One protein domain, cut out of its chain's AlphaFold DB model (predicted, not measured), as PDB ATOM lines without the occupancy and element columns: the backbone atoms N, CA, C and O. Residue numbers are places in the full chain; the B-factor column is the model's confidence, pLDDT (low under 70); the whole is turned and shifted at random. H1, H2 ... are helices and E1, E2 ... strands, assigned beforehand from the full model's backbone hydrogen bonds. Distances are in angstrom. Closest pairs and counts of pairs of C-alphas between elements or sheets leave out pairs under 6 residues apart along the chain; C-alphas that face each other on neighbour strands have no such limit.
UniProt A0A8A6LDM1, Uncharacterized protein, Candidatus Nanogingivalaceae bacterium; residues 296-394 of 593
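AT A GLANCE: This is residues 296 to 394 of the 593 residues of an uncharacterized protein of Candidatus Nanogingivalaceae bacterium (UniProt A0A8A6LDM1). A four-stranded sheet, E2, E6, E5 and E4, curls like part of a barrel, and its long hairpin E5 and E6 runs along the longest axis. The helix H1 runs lengthwise beside the sheet, only grazing it, and meets the short helix H2 side by side; H3 sits by one end of the hairpin, while the short strands E1 and E3 lie toward the other. The printed part has 99 residues, with three named helices and six named strands in the order E1 E2 H1 E3 E4 H2 H3 E5 E6. The sheet is mixed, and the class is mixed, helices and strands. The whole is compact, with a radius of gyration of the C-alphas of 14.3 A, yet only just elongated, spanning 45 by 23 by 22 A.

IN THESE COORDINATES: The longest strand is E6, residues 383 to 393, 33.0 A from first to last C-alpha, ending at C-alpha 393 (-35.727, -36.223, -25.378). E5 is residues 369 to 378, 30.0 A; E4 is residues 348 to 353, 14.2 A. E2 is residues 307 to 316, 22.2 A, and bends by 66 degrees at residue 313. H1 is residues 319 to 331, 18.5 A, beginning at C-alpha 319 (-32.806, -34.885, -37.938). H2 is residues 355 to 360 and H3 residues 362 to 367. E1, residues 300 to 302, begins at C-alpha 300 (-62.673, -28.541, -29.852), and E3 is residues 339 to 342.

HOW THE PARTS SIT: The sheet runs E2 E6 E5 E4, twisted, with E2 and E4 as edge strands. The hairpin E5 and E6 is antiparallel, with N 372 and O 388 2.8 A apart, within hydrogen-bond range. E2 and E6 are parallel, with N 310 and O 389 at 2.8 A. E4 and E5 are antiparallel, with N 377 and O 350 at 2.8 A. H1 is on the sheet but only grazes it, with residues 321 to 330. H1 and H2 touch, the closest C-alphas being those of Lys 326 and Asp 356, 6.8 A apart, at a shallow tilt of 16 degrees, opposite ways. H2 is on the sheet at a height of 5.6 A, over none of its strands. H2 and H3 are close but not clearly touching, about perpendicular at 86 degrees, with the C-alphas of Leu 359 and Gln 365 closest at 7.1 A. E1 and E3 pair with no named strand and are near each other. Every O i to N i+4 pair is within hydrogen-bond range in H1 and H3, and 1 of 2 in H2.

THE WHOLE: The two C-alphas farthest apart, those of Thr 345 and Thr 394, are 45.2 A apart. The printed part has no cut. No link is long; the link from H1 to E3 is short and the others are tight. The mean pLDDT of the printed part is 90.5, and residues 331 to 335 are under 70.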
ATOM      1  N   GLU A 296     -59.654 -24.462 -34.005       92.50
ATOM      2  CA  GLU A 296     -60.238 -25.744 -33.617       92.50
ATOM      3  C   GLU A 296     -59.151 -26.821 -33.644       92.50
ATOM      4  O   GLU A 296     -58.392 -26.907 -34.615       92.50
ATOM      5  N   PHE A 297     -59.088 -27.650 -32.603       89.75
ATOM      6  CA  PHE A 297     -58.242 -28.844 -32.548       89.75
ATOM      7  C   PHE A 297     -59.092 -30.047 -32.134       89.75
ATOM      8  O   PHE A 297     -59.698 -30.034 -31.067       89.75
ATOM      9  N   GLU A 298     -59.168 -31.059 -32.998       87.12
ATOM     10  CA  GLU A 298     -60.051 -32.227 -32.860       87.12
ATOM     11  C   GLU A 298     -61.516 -31.827 -32.589       87.12
ATOM     12  O   GLU A 298     -62.164 -32.341 -31.680       87.12
ATOM     13  N   ASP A 299     -62.018 -30.855 -33.363       86.38
ATOM     14  CA  ASP A 299     -63.365 -30.265 -33.226       86.38
ATOM     15  C   ASP A 299     -63.649 -29.623 -31.851       86.38
ATOM     16  O   ASP A 299     -64.805 -29.424 -31.470       86.38
ATOM     17  N   THR A 300     -62.592 -29.299 -31.100       91.06
ATOM     18  CA  THR A 300     -62.673 -28.541 -29.852       91.06
ATOM     19  C   THR A 300     -62.137 -27.119 -30.051       91.06
ATOM     20  O   THR A 300     -60.966 -26.959 -30.423       91.06
ATOM     21  N   PRO A 301     -62.931 -26.079 -29.730       93.94
ATOM     22  CA  PRO A 301     -62.505 -24.701 -29.903       93.94
ATOM     23  C   PRO A 301     -61.483 -24.329 -28.831       93.94
ATOM     24  O   PRO A 301     -61.710 -24.496 -27.629       93.94
ATOM     25  N   LEU A 302     -60.351 -23.788 -29.267       93.75
ATOM     26  CA  LEU A 302     -59.286 -23.321 -28.392       93.75
ATOM     27  C   LEU A 302     -59.493 -21.846 -28.051       93.75
ATOM     28  O   LEU A 302     -59.778 -21.018 -28.920       93.75
ATOM     29  N   THR A 303     -59.294 -21.494 -26.780       90.38
ATOM     30  CA  THR A 303     -59.297 -20.088 -26.373       90.38
ATOM     31  C   THR A 303     -57.995 -19.415 -26.800       90.38
ATOM     32  O   THR A 303     -56.936 -20.046 -26.878       90.38
ATOM     33  N   GLU A 304     -58.064 -18.116 -27.080       91.38
ATOM     34  CA  GLU A 304     -56.896 -17.325 -27.458       91.38
ATOM     35  C   GLU A 304     -55.777 -17.456 -26.410       91.38
ATOM     36  O   GLU A 304     -56.016 -17.376 -25.206       91.38
ATOM     37  N   ASN A 305     -54.549 -17.653 -26.884       89.62
ATOM     38  CA  ASN A 305     -53.341 -17.901 -26.093       89.62
ATOM     39  C   ASN A 305     -53.309 -19.228 -25.315       89.62
ATOM     40  O   ASN A 305     -52.387 -19.435 -24.521       89.62
ATOM     41  N   THR A 306     -54.238 -20.158 -25.571       93.25
ATOM     42  CA  THR A 306     -54.121 -21.539 -25.073       93.25
ATOM     43  C   THR A 306     -52.791 -22.147 -25.503       93.25
ATOM     44  O   THR A 306     -52.375 -21.991 -26.651       93.25
ATOM     45  N   THR A 307     -52.138 -22.862 -24.584       95.38
ATOM     46  CA  THR A 307     -50.946 -23.668 -24.873       95.38
ATOM     47  C   THR A 307     -51.280 -25.146 -24.720       95.38
ATOM     48  O   THR A 307     -51.607 -25.601 -23.624       95.38
ATOM     49  N   LEU A 308     -51.193 -25.893 -25.816       91.81
ATOM     50  CA  LEU A 308     -51.323 -27.345 -25.838       91.81
ATOM     51  C   LEU A 308     -49.940 -27.971 -25.641       91.81
ATOM     52  O   LEU A 308     -49.027 -27.708 -26.421       91.81
ATOM     53  N   ASN A 309     -49.779 -28.780 -24.594       94.38
ATOM     54  CA  ASN A 309     -48.498 -29.394 -24.245       94.38
ATOM     55  C   ASN A 309     -48.417 -30.833 -24.770       94.38
ATOM     56  O   ASN A 309     -49.303 -31.645 -24.501       94.38
ATOM     57  N   PHE A 310     -47.326 -31.159 -25.455       92.00
ATOM     58  CA  PHE A 310     -47.038 -32.484 -25.992       92.00
ATOM     59  C   PHE A 310     -45.682 -32.955 -25.479       92.00
ATOM     60  O   PHE A 310     -44.626 -32.607 -26.013       92.00
ATOM     61  N   ASP A 311     -45.726 -33.795 -24.451       92.81
ATOM     62  CA  ASP A 311     -44.543 -34.471 -23.938       92.81
ATOM     63  C   ASP A 311     -44.192 -35.668 -24.839       92.81
ATOM     64  O   ASP A 311     -44.955 -36.630 -24.986       92.81
ATOM     65  N   LYS A 312     -43.030 -35.579 -25.484       92.12
ATOM     66  CA  LYS A 312     -42.396 -36.601 -26.323       92.12
ATOM     67  C   LYS A 312     -40.988 -36.916 -25.820       92.12
ATOM     68  O   LYS A 312     -40.136 -37.333 -26.603       92.12
ATOM     69  N   THR A 313     -40.734 -36.781 -24.521       91.00
ATOM     70  CA  THR A 313     -39.427 -37.059 -23.894       91.00
ATOM     71  C   THR A 313     -38.921 -38.486 -24.130       91.00
ATOM     72  O   THR A 313     -37.712 -38.718 -24.168       91.00
ATOM     73  N   SER A 314     -39.823 -39.442 -24.378       89.94
ATOM     74  CA  SER A 314     -39.487 -40.816 -24.784       89.94
ATOM     75  C   SER A 314     -38.897 -40.929 -26.197       89.94
ATOM     76  O   SER A 314     -38.269 -41.934 -26.523       89.94
ATOM     77  N   THR A 315     -39.081 -39.915 -27.044       91.31
ATOM     78  CA  THR A 315     -38.571 -39.854 -28.417       91.31
ATOM     79  C   THR A 315     -37.370 -38.919 -28.471       91.31
ATOM     80  O   THR A 315     -37.476 -37.740 -28.134       91.31
ATOM     81  N   LYS A 316     -36.219 -39.426 -28.924       91.62
ATOM     82  CA  LYS A 316     -35.030 -38.593 -29.118       91.62
ATOM     83  C   LYS A 316     -35.205 -37.672 -30.321       91.62
ATOM     84  O   LYS A 316     -35.606 -38.122 -31.398       91.62
ATOM     85  N   LEU A 317     -34.865 -36.396 -30.155       93.88
ATOM     86  CA  LEU A 317     -34.847 -35.449 -31.257       93.88
ATOM     87  C   LEU A 317     -33.705 -35.800 -32.218       93.88
ATOM     88  O   LEU A 317     -32.529 -35.640 -31.905       93.88
ATOM     89  N   THR A 318     -34.070 -36.264 -33.409       91.62
ATOM     90  CA  THR A 318     -33.140 -36.540 -34.509       91.62
ATOM     91  C   THR A 318     -33.487 -35.680 -35.713       91.62
ATOM     92  O   THR A 318     -34.592 -35.141 -35.812       91.62
ATOM     93  N   LYS A 319     -32.563 -35.594 -36.678       91.56
ATOM     94  CA  LYS A 319     -32.806 -34.885 -37.938       91.56
ATOM     95  C   LYS A 319     -34.059 -35.396 -38.662       91.56
ATOM     96  O   LYS A 319     -34.878 -34.591 -39.087       91.56
ATOM     97  N   SER A 320     -34.259 -36.715 -38.707       91.44
ATOM     98  CA  SER A 320     -35.447 -37.321 -39.324       91.44
ATOM     99  C   SER A 320     -36.741 -36.986 -38.576       91.44
ATOM    100  O   SER A 320     -37.738 -36.664 -39.218       91.44
ATOM    101  N   VAL A 321     -36.734 -37.010 -37.236       91.25
ATOM    102  CA  VAL A 321     -37.906 -36.612 -36.430       91.25
ATOM    103  C   VAL A 321     -38.268 -35.152 -36.697       91.25
ATOM    104  O   VAL A 321     -39.435 -34.846 -36.930       91.25
ATOM    105  N   LEU A 322     -37.269 -34.267 -36.721       92.44
ATOM    106  CA  LEU A 322     -37.468 -32.847 -36.992       92.44
ATOM    107  C   LEU A 322     -38.008 -32.598 -38.407       92.44
ATOM    108  O   LEU A 322     -38.920 -31.794 -38.583       92.44
ATOM    109  N   ASP A 323     -37.463 -33.282 -39.413       90.94
ATOM    110  CA  ASP A 323     -37.897 -33.122 -40.803       90.94
ATOM    111  C   ASP A 323     -39.330 -33.660 -41.011       90.94
ATOM    112  O   ASP A 323     -40.137 -33.004 -41.668       90.94
ATOM    113  N   ASN A 324     -39.702 -34.770 -40.362       88.50
ATOM    114  CA  ASN A 324     -41.082 -35.282 -40.367       88.50
ATOM    115  C   ASN A 324     -42.072 -34.343 -39.657       88.50
ATOM    116  O   ASN A 324     -43.227 -34.219 -40.077       88.50
ATOM    117  N   LEU A 325     -41.634 -33.691 -38.575       87.81
ATOM    118  CA  LEU A 325     -42.444 -32.711 -37.855       87.81
ATOM    119  C   LEU A 325     -42.699 -31.472 -38.720       87.81
ATOM    120  O   LEU A 325     -43.836 -31.012 -38.805       87.81
ATOM    121  N   LYS A 326     -41.660 -30.971 -39.400       88.25
ATOM    122  CA  LYS A 326     -41.781 -29.861 -40.356       88.25
ATOM    123  C   LYS A 326     -42.766 -30.179 -41.466       88.25
ATOM    124  O   LYS A 326     -43.594 -29.334 -41.784       88.25
ATOM    125  N   GLU A 327     -42.692 -31.382 -42.030       84.25
ATOM    126  CA  GLU A 327     -43.629 -31.791 -43.073       84.25
ATOM    127  C   GLU A 327     -45.063 -31.793 -42.534       84.25
ATOM    128  O   GLU A 327     -45.904 -31.063 -43.049       84.25
ATOM    129  N   SER A 328     -45.311 -32.484 -41.416       80.88
ATOM    130  CA  SER A 328     -46.642 -32.561 -40.790       80.88
ATOM    131  C   SER A 328     -47.269 -31.189 -40.512       80.88
ATOM    132  O   SER A 328     -48.457 -30.992 -40.761       80.88
ATOM    133  N   LEU A 329     -46.480 -30.226 -40.027       80.19
ATOM    134  CA  LEU A 329     -46.956 -28.882 -39.676       80.19
ATOM    135  C   LEU A 329     -47.129 -27.945 -40.882       80.19
ATOM    136  O   LEU A 329     -47.802 -26.919 -40.754       80.19
ATOM    137  N   ARG A 330     -46.549 -28.292 -42.040       72.19
ATOM    138  CA  ARG A 330     -46.734 -27.581 -43.315       72.19
ATOM    139  C   ARG A 330     -47.942 -28.081 -44.097       72.19
ATOM    140  O   ARG A 330     -48.607 -27.273 -44.741       72.19
ATOM    141  N   THR A 331     -48.206 -29.389 -44.096       60.53
ATOM    142  CA  THR A 331     -49.138 -29.986 -45.066       60.53
ATOM    143  C   THR A 331     -50.615 -29.910 -44.703       60.53
ATOM    144  O   THR A 331     -51.432 -29.963 -45.619       60.53
ATOM    145  N   GLU A 332     -51.012 -29.781 -43.433       60.41
ATOM    146  CA  GLU A 332     -52.420 -30.034 -43.091       60.41
ATOM    147  C   GLU A 332     -52.997 -29.138 -42.000       60.41
ATOM    148  O   GLU A 332     -53.307 -29.558 -40.885       60.41
ATOM    149  N   ILE A 333     -53.277 -27.903 -42.394       68.19
ATOM    150  CA  ILE A 333     -54.178 -27.033 -41.655       68.19
ATOM    151  C   ILE A 333     -55.554 -27.096 -42.332       68.19
ATOM    152  O   ILE A 333     -55.863 -26.339 -43.255       68.19
ATOM    153  N   SER A 334     -56.360 -28.083 -41.949       68.88
ATOM    154  CA  SER A 334     -57.619 -28.405 -42.617       68.88
ATOM    155  C   SER A 334     -58.624 -29.067 -41.677       68.88
ATOM    156  O   SER A 334     -58.272 -29.655 -40.658       68.88
ATOM    157  N   LYS A 335     -59.906 -29.051 -42.058       69.69
ATOM    158  CA  LYS A 335     -60.932 -29.813 -41.326       69.69
ATOM    159  C   LYS A 335     -60.641 -31.313 -41.306       69.69
ATOM    160  O   LYS A 335     -60.957 -31.982 -40.335       69.69
ATOM    161  N   THR A 336     -60.027 -31.843 -42.361       74.44
ATOM    162  CA  THR A 336     -59.697 -33.270 -42.473       74.44
ATOM    163  C   THR A 336     -58.588 -33.714 -41.525       74.44
ATOM    164  O   THR A 336     -58.592 -34.874 -41.129       74.44
ATOM    165  N   SER A 337     -57.688 -32.811 -41.126       76.50
ATOM    166  CA  SER A 337     -56.660 -33.088 -40.117       76.50
ATOM    167  C   SER A 337     -57.132 -32.839 -38.685       76.50
ATOM    168  O   SER A 337     -56.365 -33.033 -37.748       76.50
ATOM    169  N   GLY A 338     -58.378 -32.388 -38.498       82.81
ATOM    170  CA  GLY A 338     -58.890 -31.976 -37.193       82.81
ATOM    171  C   GLY A 338     -58.281 -30.668 -36.683       82.81
ATOM    172  O   GLY A 338     -58.585 -30.279 -35.564       82.81
ATOM    173  N   TYR A 339     -57.462 -29.969 -37.478       88.50
ATOM    174  CA  TYR A 339     -56.835 -28.708 -37.089       88.50
ATOM    175  C   TYR A 339     -57.126 -27.605 -38.107       88.50
ATOM    176  O   TYR A 339     -56.525 -27.543 -39.180       88.50
ATOM    177  N   TYR A 340     -58.087 -26.741 -37.795       90.94
ATOM    178  CA  TYR A 340     -58.617 -25.734 -38.719       90.94
ATOM    179  C   TYR A 340     -59.023 -24.459 -37.979       90.94
ATOM    180  O   TYR A 340     -59.058 -24.418 -36.755       90.94
ATOM    181  N   ALA A 341     -59.326 -23.401 -38.730       94.12
ATOM    182  CA  ALA A 341     -59.855 -22.170 -38.170       94.12
ATOM    183  C   ALA A 341     -61.185 -21.808 -38.828       94.12
ATOM    184  O   ALA A 341     -61.399 -22.040 -40.022       94.12
ATOM    185  N   THR A 342     -62.081 -21.232 -38.041       94.19
ATOM    186  CA  THR A 342     -63.401 -20.756 -38.457       94.19
ATOM    187  C   THR A 342     -63.586 -19.304 -38.025       94.19
ATOM    188  O   THR A 342     -62.783 -18.749 -37.281       94.19
ATOM    189  N   SER A 343     -64.615 -18.647 -38.544       94.12
ATOM    190  CA  SER A 343     -65.066 -17.344 -38.057       94.12
ATOM    191  C   SER A 343     -66.567 -17.255 -38.310       94.12
ATOM    192  O   SER A 343     -67.048 -17.785 -39.314       94.12
ATOM    193  N   ASP A 344     -67.305 -16.627 -37.399       90.44
ATOM    194  CA  ASP A 344     -68.770 -16.708 -37.376       90.44
ATOM    195  C   ASP A 344     -69.431 -16.004 -38.563       90.44
ATOM    196  O   ASP A 344     -70.324 -16.551 -39.212       90.44
ATOM    197  N   THR A 345     -69.016 -14.765 -38.843       88.88
ATOM    198  CA  THR A 345     -69.665 -13.897 -39.842       88.88
ATOM    199  C   THR A 345     -68.732 -13.474 -40.970       88.88
ATOM    200  O   THR A 345     -69.106 -12.682 -41.840       88.88
ATOM    201  N   SER A 346     -67.517 -14.015 -40.980       92.75
ATOM    202  CA  SER A 346     -66.457 -13.654 -41.911       92.75
ATOM    203  C   SER A 346     -65.651 -14.871 -42.354       92.75
ATOM    204  O   SER A 346     -65.776 -15.972 -41.824       92.75
ATOM    205  N   ARG A 347     -64.832 -14.695 -43.389       94.00
ATOM    206  CA  ARG A 347     -63.925 -15.744 -43.864       94.00
ATOM    207  C   ARG A 347     -62.579 -15.636 -43.165       94.00
ATOM    208  O   ARG A 347     -62.044 -14.538 -43.028       94.00
ATOM    209  N   VAL A 348     -61.998 -16.781 -42.819       94.44
ATOM    210  CA  VAL A 348     -60.579 -16.883 -42.464       94.44
ATOM    211  C   VAL A 348     -59.758 -16.762 -43.748       94.44
ATOM    212  O   VAL A 348     -59.963 -17.529 -44.687       94.44
ATOM    213  N   ILE A 349     -58.873 -15.765 -43.814       94.31
ATOM    214  CA  ILE A 349     -58.040 -15.474 -44.994       94.31
ATOM    215  C   ILE A 349     -56.606 -15.978 -44.842       94.31
ATOM    216  O   ILE A 349     -55.927 -16.191 -45.842       94.31
ATOM    217  N   LEU A 350     -56.155 -16.178 -43.604       93.38
ATOM    218  CA  LEU A 350     -54.857 -16.749 -43.283       93.38
ATOM    219  C   LEU A 350     -55.031 -17.695 -42.103       93.38
ATOM    220  O   LEU A 350     -55.624 -17.317 -41.097       93.38
ATOM    221  N   PHE A 351     -54.485 -18.899 -42.215       92.38
ATOM    222  CA  PHE A 351     -54.271 -19.760 -41.066       92.38
ATOM    223  C   PHE A 351     -52.952 -20.504 -41.257       92.38
ATOM    224  O   PHE A 351     -52.761 -21.182 -42.265       92.38
ATOM    225  N   GLY A 352     -52.017 -20.288 -40.337       91.38
ATOM    226  CA  GLY A 352     -50.640 -20.762 -40.438       91.38
ATOM    227  C   GLY A 352     -49.957 -20.792 -39.079       91.38
ATOM    228  O   GLY A 352     -50.580 -20.497 -38.059       91.38
ATOM    229  N   ASN A 353     -48.675 -21.139 -39.063       91.69
ATOM    230  CA  ASN A 353     -47.864 -21.214 -37.853       91.69
ATOM    231  C   ASN A 353     -46.416 -20.772 -38.113       91.69
ATOM    232  O   ASN A 353     -45.997 -20.645 -39.264       91.69
ATOM    233  N   ASP A 354     -45.667 -20.531 -37.040       93.19
ATOM    234  CA  ASP A 354     -44.250 -20.134 -37.047       93.19
ATOM    235  C   ASP A 354     -43.277 -21.334 -36.980       93.19
ATOM    236  O   ASP A 354     -42.088 -21.163 -36.698       93.19
ATOM    237  N   ALA A 355     -43.746 -22.561 -37.258       91.31
ATOM    238  CA  ALA A 355     -42.968 -23.783 -37.039       91.31
ATOM    239  C   ALA A 355     -41.638 -23.795 -37.800       91.31
ATOM    240  O   ALA A 355     -40.638 -24.283 -37.280       91.31
ATOM    241  N   ASP A 356     -41.596 -23.249 -39.017       89.06
ATOM    242  CA  ASP A 356     -40.362 -23.186 -39.801       89.06
ATOM    243  C   ASP A 356     -39.263 -22.372 -39.106       89.06
ATOM    244  O   ASP A 356     -38.093 -22.750 -39.166       89.06
ATOM    245  N   GLU A 357     -39.611 -21.289 -38.414       92.94
ATOM    246  CA  GLU A 357     -38.653 -20.493 -37.643       92.94
ATOM    247  C   GLU A 357     -38.267 -21.225 -36.350       92.94
ATOM    248  O   GLU A 357     -37.087 -21.487 -36.096       92.94
ATOM    249  N   VAL A 358     -39.273 -21.644 -35.578       95.06
ATOM    250  CA  VAL A 358     -39.100 -22.255 -34.253       95.06
ATOM    251  C   VAL A 358     -38.306 -23.562 -34.321       95.06
ATOM    252  O   VAL A 358     -37.419 -23.788 -33.495       95.06
ATOM    253  N   LEU A 359     -38.580 -24.413 -35.313       93.44
ATOM    254  CA  LEU A 359     -37.932 -25.719 -35.480       93.44
ATOM    255  C   LEU A 359     -36.518 -25.623 -36.063       93.44
ATOM    256  O   LEU A 359     -35.754 -26.581 -35.954       93.44
ATOM    257  N   ASN A 360     -36.147 -24.512 -36.705       93.12
ATOM    258  CA  ASN A 360     -34.790 -24.295 -37.219       93.12
ATOM    259  C   ASN A 360     -33.850 -23.645 -36.195       93.12
ATOM    260  O   ASN A 360     -32.638 -23.643 -36.409       93.12
ATOM    261  N   ASN A 361     -34.382 -23.142 -35.083       95.88
ATOM    262  CA  ASN A 361     -33.587 -22.564 -34.011       95.88
ATOM    263  C   ASN A 361     -32.696 -23.631 -33.336       95.88
ATOM    264  O   ASN A 361     -33.179 -24.660 -32.859       95.88
ATOM    265  N   GLN A 362     -31.381 -23.383 -33.297       94.62
ATOM    266  CA  GLN A 362     -30.394 -24.332 -32.766       94.62
ATOM    267  C   GLN A 362     -30.519 -24.536 -31.252       94.62
ATOM    268  O   GLN A 362     -30.363 -25.657 -30.777       94.62
ATOM    269  N   GLU A 363     -30.836 -23.483 -30.498       94.81
ATOM    270  CA  GLU A 363     -31.010 -23.561 -29.046       94.81
ATOM    271  C   GLU A 363     -32.217 -24.438 -28.684       94.81
ATOM    272  O   GLU A 363     -32.104 -25.333 -27.845       94.81
ATOM    273  N   ASN A 364     -33.337 -24.259 -29.389       95.44
ATOM    274  CA  ASN A 364     -34.520 -25.107 -29.250       95.44
ATOM    275  C   ASN A 364     -34.198 -26.571 -29.592       95.44
ATOM    276  O   ASN A 364     -34.578 -27.480 -28.858       95.44
ATOM    277  N   GLN A 365     -33.426 -26.818 -30.659       95.00
ATOM    278  CA  GLN A 365     -32.979 -28.170 -31.024       95.00
ATOM    279  C   GLN A 365     -32.045 -28.798 -29.979       95.00
ATOM    280  O   GLN A 365     -32.106 -30.006 -29.757       95.00
ATOM    281  N   LEU A 366     -31.181 -28.013 -29.330       93.25
ATOM    282  CA  LEU A 366     -30.311 -28.504 -28.258       93.25
ATOM    283  C   LEU A 366     -31.100 -28.861 -26.998       93.25
ATOM    284  O   LEU A 366     -30.781 -29.860 -26.352       93.25
ATOM    285  N   LYS A 367     -32.120 -28.066 -26.661       93.50
ATOM    286  CA  LYS A 367     -33.000 -28.298 -25.505       93.50
ATOM    287  C   LYS A 367     -34.075 -29.351 -25.773       93.50
ATOM    288  O   LYS A 367     -34.568 -29.955 -24.827       93.50
ATOM    289  N   GLY A 368     -34.409 -29.586 -27.041       94.81
ATOM    290  CA  GLY A 368     -35.561 -30.394 -27.430       94.81
ATOM    291  C   GLY A 368     -36.892 -29.724 -27.092       94.81
ATOM    292  O   GLY A 368     -37.883 -30.425 -26.957       94.81
ATOM    293  N   ASP A 369     -36.919 -28.403 -26.933       96.44
ATOM    294  CA  ASP A 369     -38.068 -27.637 -26.448       96.44
ATOM    295  C   ASP A 369     -38.498 -26.629 -27.521       96.44
ATOM    296  O   ASP A 369     -37.692 -25.814 -27.977       96.44
ATOM    297  N   PHE A 370     -39.750 -26.724 -27.967       96.25
ATOM    298  CA  PHE A 370     -40.298 -25.909 -29.046       96.25
ATOM    299  C   PHE A 370     -41.671 -25.360 -28.672       96.25
ATOM    300  O   PHE A 370     -42.578 -26.124 -28.347       96.25
ATOM    301  N   ILE A 371     -41.864 -24.049 -28.822       96.12
ATOM    302  CA  ILE A 371     -43.171 -23.395 -28.683       96.12
ATOM    303  C   ILE A 371     -43.563 -22.815 -30.037       96.12
ATOM    304  O   ILE A 371     -43.017 -21.802 -30.459       96.12
ATOM    305  N   ILE A 372     -44.506 -23.471 -30.704       93.62
ATOM    306  CA  ILE A 372     -44.996 -23.105 -32.034       93.62
ATOM    307  C   ILE A 372     -46.291 -22.315 -31.878       93.62
ATOM    308  O   ILE A 372     -47.259 -22.815 -31.302       93.62
ATOM    309  N   THR A 373     -46.335 -21.099 -32.404       94.69
ATOM    310  CA  THR A 373     -47.518 -20.243 -32.424       94.69
ATOM    311  C   THR A 373     -48.254 -20.405 -33.742       94.69
ATOM    312  O   THR A 373     -47.742 -20.104 -34.818       94.69
ATOM    313  N   SER A 374     -49.507 -20.835 -33.661       93.06
ATOM    314  CA  SER A 374     -50.424 -20.835 -34.795       93.06
ATOM    315  C   SER A 374     -51.315 -19.605 -34.755       93.06
ATOM    316  O   SER A 374     -51.836 -19.252 -33.697       93.06
ATOM    317  N   THR A 375     -51.498 -18.965 -35.906       95.00
ATOM    318  CA  THR A 375     -52.220 -17.701 -36.063       95.00
ATOM    319  C   THR A 375     -53.276 -17.831 -37.150       95.00
ATOM    320  O   THR A 375     -52.953 -18.142 -38.299       95.00
ATOM    321  N   ALA A 376     -54.529 -17.545 -36.805       95.06
ATOM    322  CA  ALA A 376     -55.630 -17.393 -37.751       95.06
ATOM    323  C   ALA A 376     -55.998 -15.913 -37.887       95.06
ATOM    324  O   ALA A 376     -56.067 -15.216 -36.878       95.06
ATOM    325  N   ILE A 377     -56.257 -15.441 -39.109       95.56
ATOM    326  CA  ILE A 377     -56.671 -14.062 -39.414       95.56
ATOM    327  C   ILE A 377     -57.916 -14.093 -40.303       95.56
ATOM    328  O   ILE A 377     -57.945 -14.797 -41.317       95.56
ATOM    329  N   ASN A 378     -58.942 -13.321 -39.945       95.12
ATOM    330  CA  ASN A 378     -60.155 -13.175 -40.753       95.12
ATOM    331  C   ASN A 378     -60.086 -11.993 -41.740       95.12
ATOM    332  O   ASN A 378     -59.159 -11.188 -41.718       95.12
ATOM    333  N   GLU A 379     -61.073 -11.865 -42.630       93.88
ATOM    334  CA  GLU A 379     -61.141 -10.767 -43.615       93.88
ATOM    335  C   GLU A 379     -61.327  -9.367 -42.996       93.88
ATOM    336  O   GLU A 379     -61.172  -8.367 -43.701       93.88
ATOM    337  N   TYR A 380     -61.608  -9.278 -41.689       93.69
ATOM    338  CA  TYR A 380     -61.547  -8.019 -40.943       93.69
ATOM    339  C   TYR A 380     -60.135  -7.650 -40.466       93.69
ATOM    340  O   TYR A 380     -59.924  -6.535 -39.992       93.69
ATOM    341  N   GLY A 381     -59.164  -8.553 -40.627       92.75
ATOM    342  CA  GLY A 381     -57.800  -8.412 -40.122       92.75
ATOM    343  C   GLY A 381     -57.656  -8.772 -38.642       92.75
ATOM    344  O   GLY A 381     -56.577  -8.591 -38.085       92.75
ATOM    345  N   ASN A 382     -58.708  -9.284 -37.994       94.50
ATOM    346  CA  ASN A 382     -58.635  -9.706 -36.598       94.50
ATOM    347  C   ASN A 382     -57.975 -11.080 -36.515       94.50
ATOM    348  O   ASN A 382     -58.269 -11.964 -37.326       94.50
ATOM    349  N   SER A 383     -57.118 -11.257 -35.513       95.38
ATOM    350  CA  SER A 383     -56.322 -12.465 -35.336       95.38
ATOM    351  C   SER A 383     -56.622 -13.193 -34.030       95.38
ATOM    352  O   SER A 383     -56.926 -12.558 -33.021       95.38
ATOM    353  N   THR A 384     -56.429 -14.508 -34.052       96.50
ATOM    354  CA  THR A 384     -56.383 -15.379 -32.871       96.50
ATOM    355  C   THR A 384     -55.122 -16.218 -32.929       96.50
ATOM    356  O   THR A 384     -54.768 -16.726 -33.995       96.50
ATOM    357  N   THR A 385     -54.465 -16.381 -31.783       96.44
ATOM    358  CA  THR A 385     -53.245 -17.178 -31.649       96.44
ATOM    359  C   THR A 385     -53.418 -18.309 -30.647       96.44
ATOM    360  O   THR A 385     -54.028 -18.118 -29.595       96.44
ATOM    361  N   VAL A 386     -52.838 -19.473 -30.938       95.38
ATOM    362  CA  VAL A 386     -52.714 -20.617 -30.015       95.38
ATOM    363  C   VAL A 386     -51.294 -21.171 -30.079       95.38
ATOM    364  O   VAL A 386     -50.616 -21.005 -31.091       95.38
ATOM    365  N   LYS A 387     -50.833 -21.821 -29.012       95.31
ATOM    366  CA  LYS A 387     -49.464 -22.334 -28.899       95.31
ATOM    367  C   LYS A 387     -49.440 -23.854 -28.766       95.31
ATOM    368  O   LYS A 387     -50.253 -24.428 -28.048       95.31
ATOM    369  N   PHE A 388     -48.463 -24.483 -29.404       92.00
ATOM    370  CA  PHE A 388     -48.121 -25.895 -29.254       92.00
ATOM    371  C   PHE A 388     -46.739 -25.978 -28.630       92.00
ATOM    372  O   PHE A 388     -45.764 -25.529 -29.226       92.00
ATOM    373  N   HIS A 389     -46.660 -26.538 -27.434       96.12
ATOM    374  CA  HIS A 389     -45.412 -26.739 -26.721       96.12
ATOM    375  C   HIS A 389     -45.001 -28.206 -26.854       96.12
ATOM    376  O   HIS A 389     -45.690 -29.096 -26.355       96.12
ATOM    377  N   LEU A 390     -43.921 -28.461 -27.588       94.94
ATOM    378  CA  LEU A 390     -43.406 -29.789 -27.906       94.94
ATOM    379  C   LEU A 390     -42.086 -30.002 -27.162       94.94
ATOM    380  O   LEU A 390     -41.137 -29.254 -27.385       94.94
ATOM    381  N   ILE A 391     -42.013 -31.047 -26.335       96.00
ATOM    382  CA  ILE A 391     -40.807 -31.380 -25.563       96.00
ATOM    383  C   ILE A 391     -40.303 -32.760 -25.991       96.00
ATOM    384  O   ILE A 391     -41.012 -33.753 -25.850       96.00
ATOM    385  N   PHE A 392     -39.076 -32.843 -26.491       95.56
ATOM    386  CA  PHE A 392     -38.416 -34.063 -26.952       95.56
ATOM    387  C   PHE A 392     -37.259 -34.457 -26.040       95.56
ATOM    388  O   PHE A 392     -36.614 -33.624 -25.406       95.56
ATOM    389  N   GLY A 393     -36.941 -35.750 -26.025       92.62
ATOM    390  CA  GLY A 393     -35.727 -36.223 -25.378       92.62
ATOM    391  C   GLY A 393     -34.493 -35.762 -26.153       92.62
ATOM    392  O   GLY A 393     -34.451 -35.844 -27.380       92.62
ATOM    393  N   THR A 394     -33.449 -35.340 -25.449       91.19
ATOM    394  CA  THR A 394     -32.168 -34.953 -26.055       91.19
ATOM    395  C   THR A 394     -31.109 -36.024 -25.825       91.19
ATOM    396  O   THR A 394     -31.259 -36.918 -24.982       91.19
TER     397      THR A 394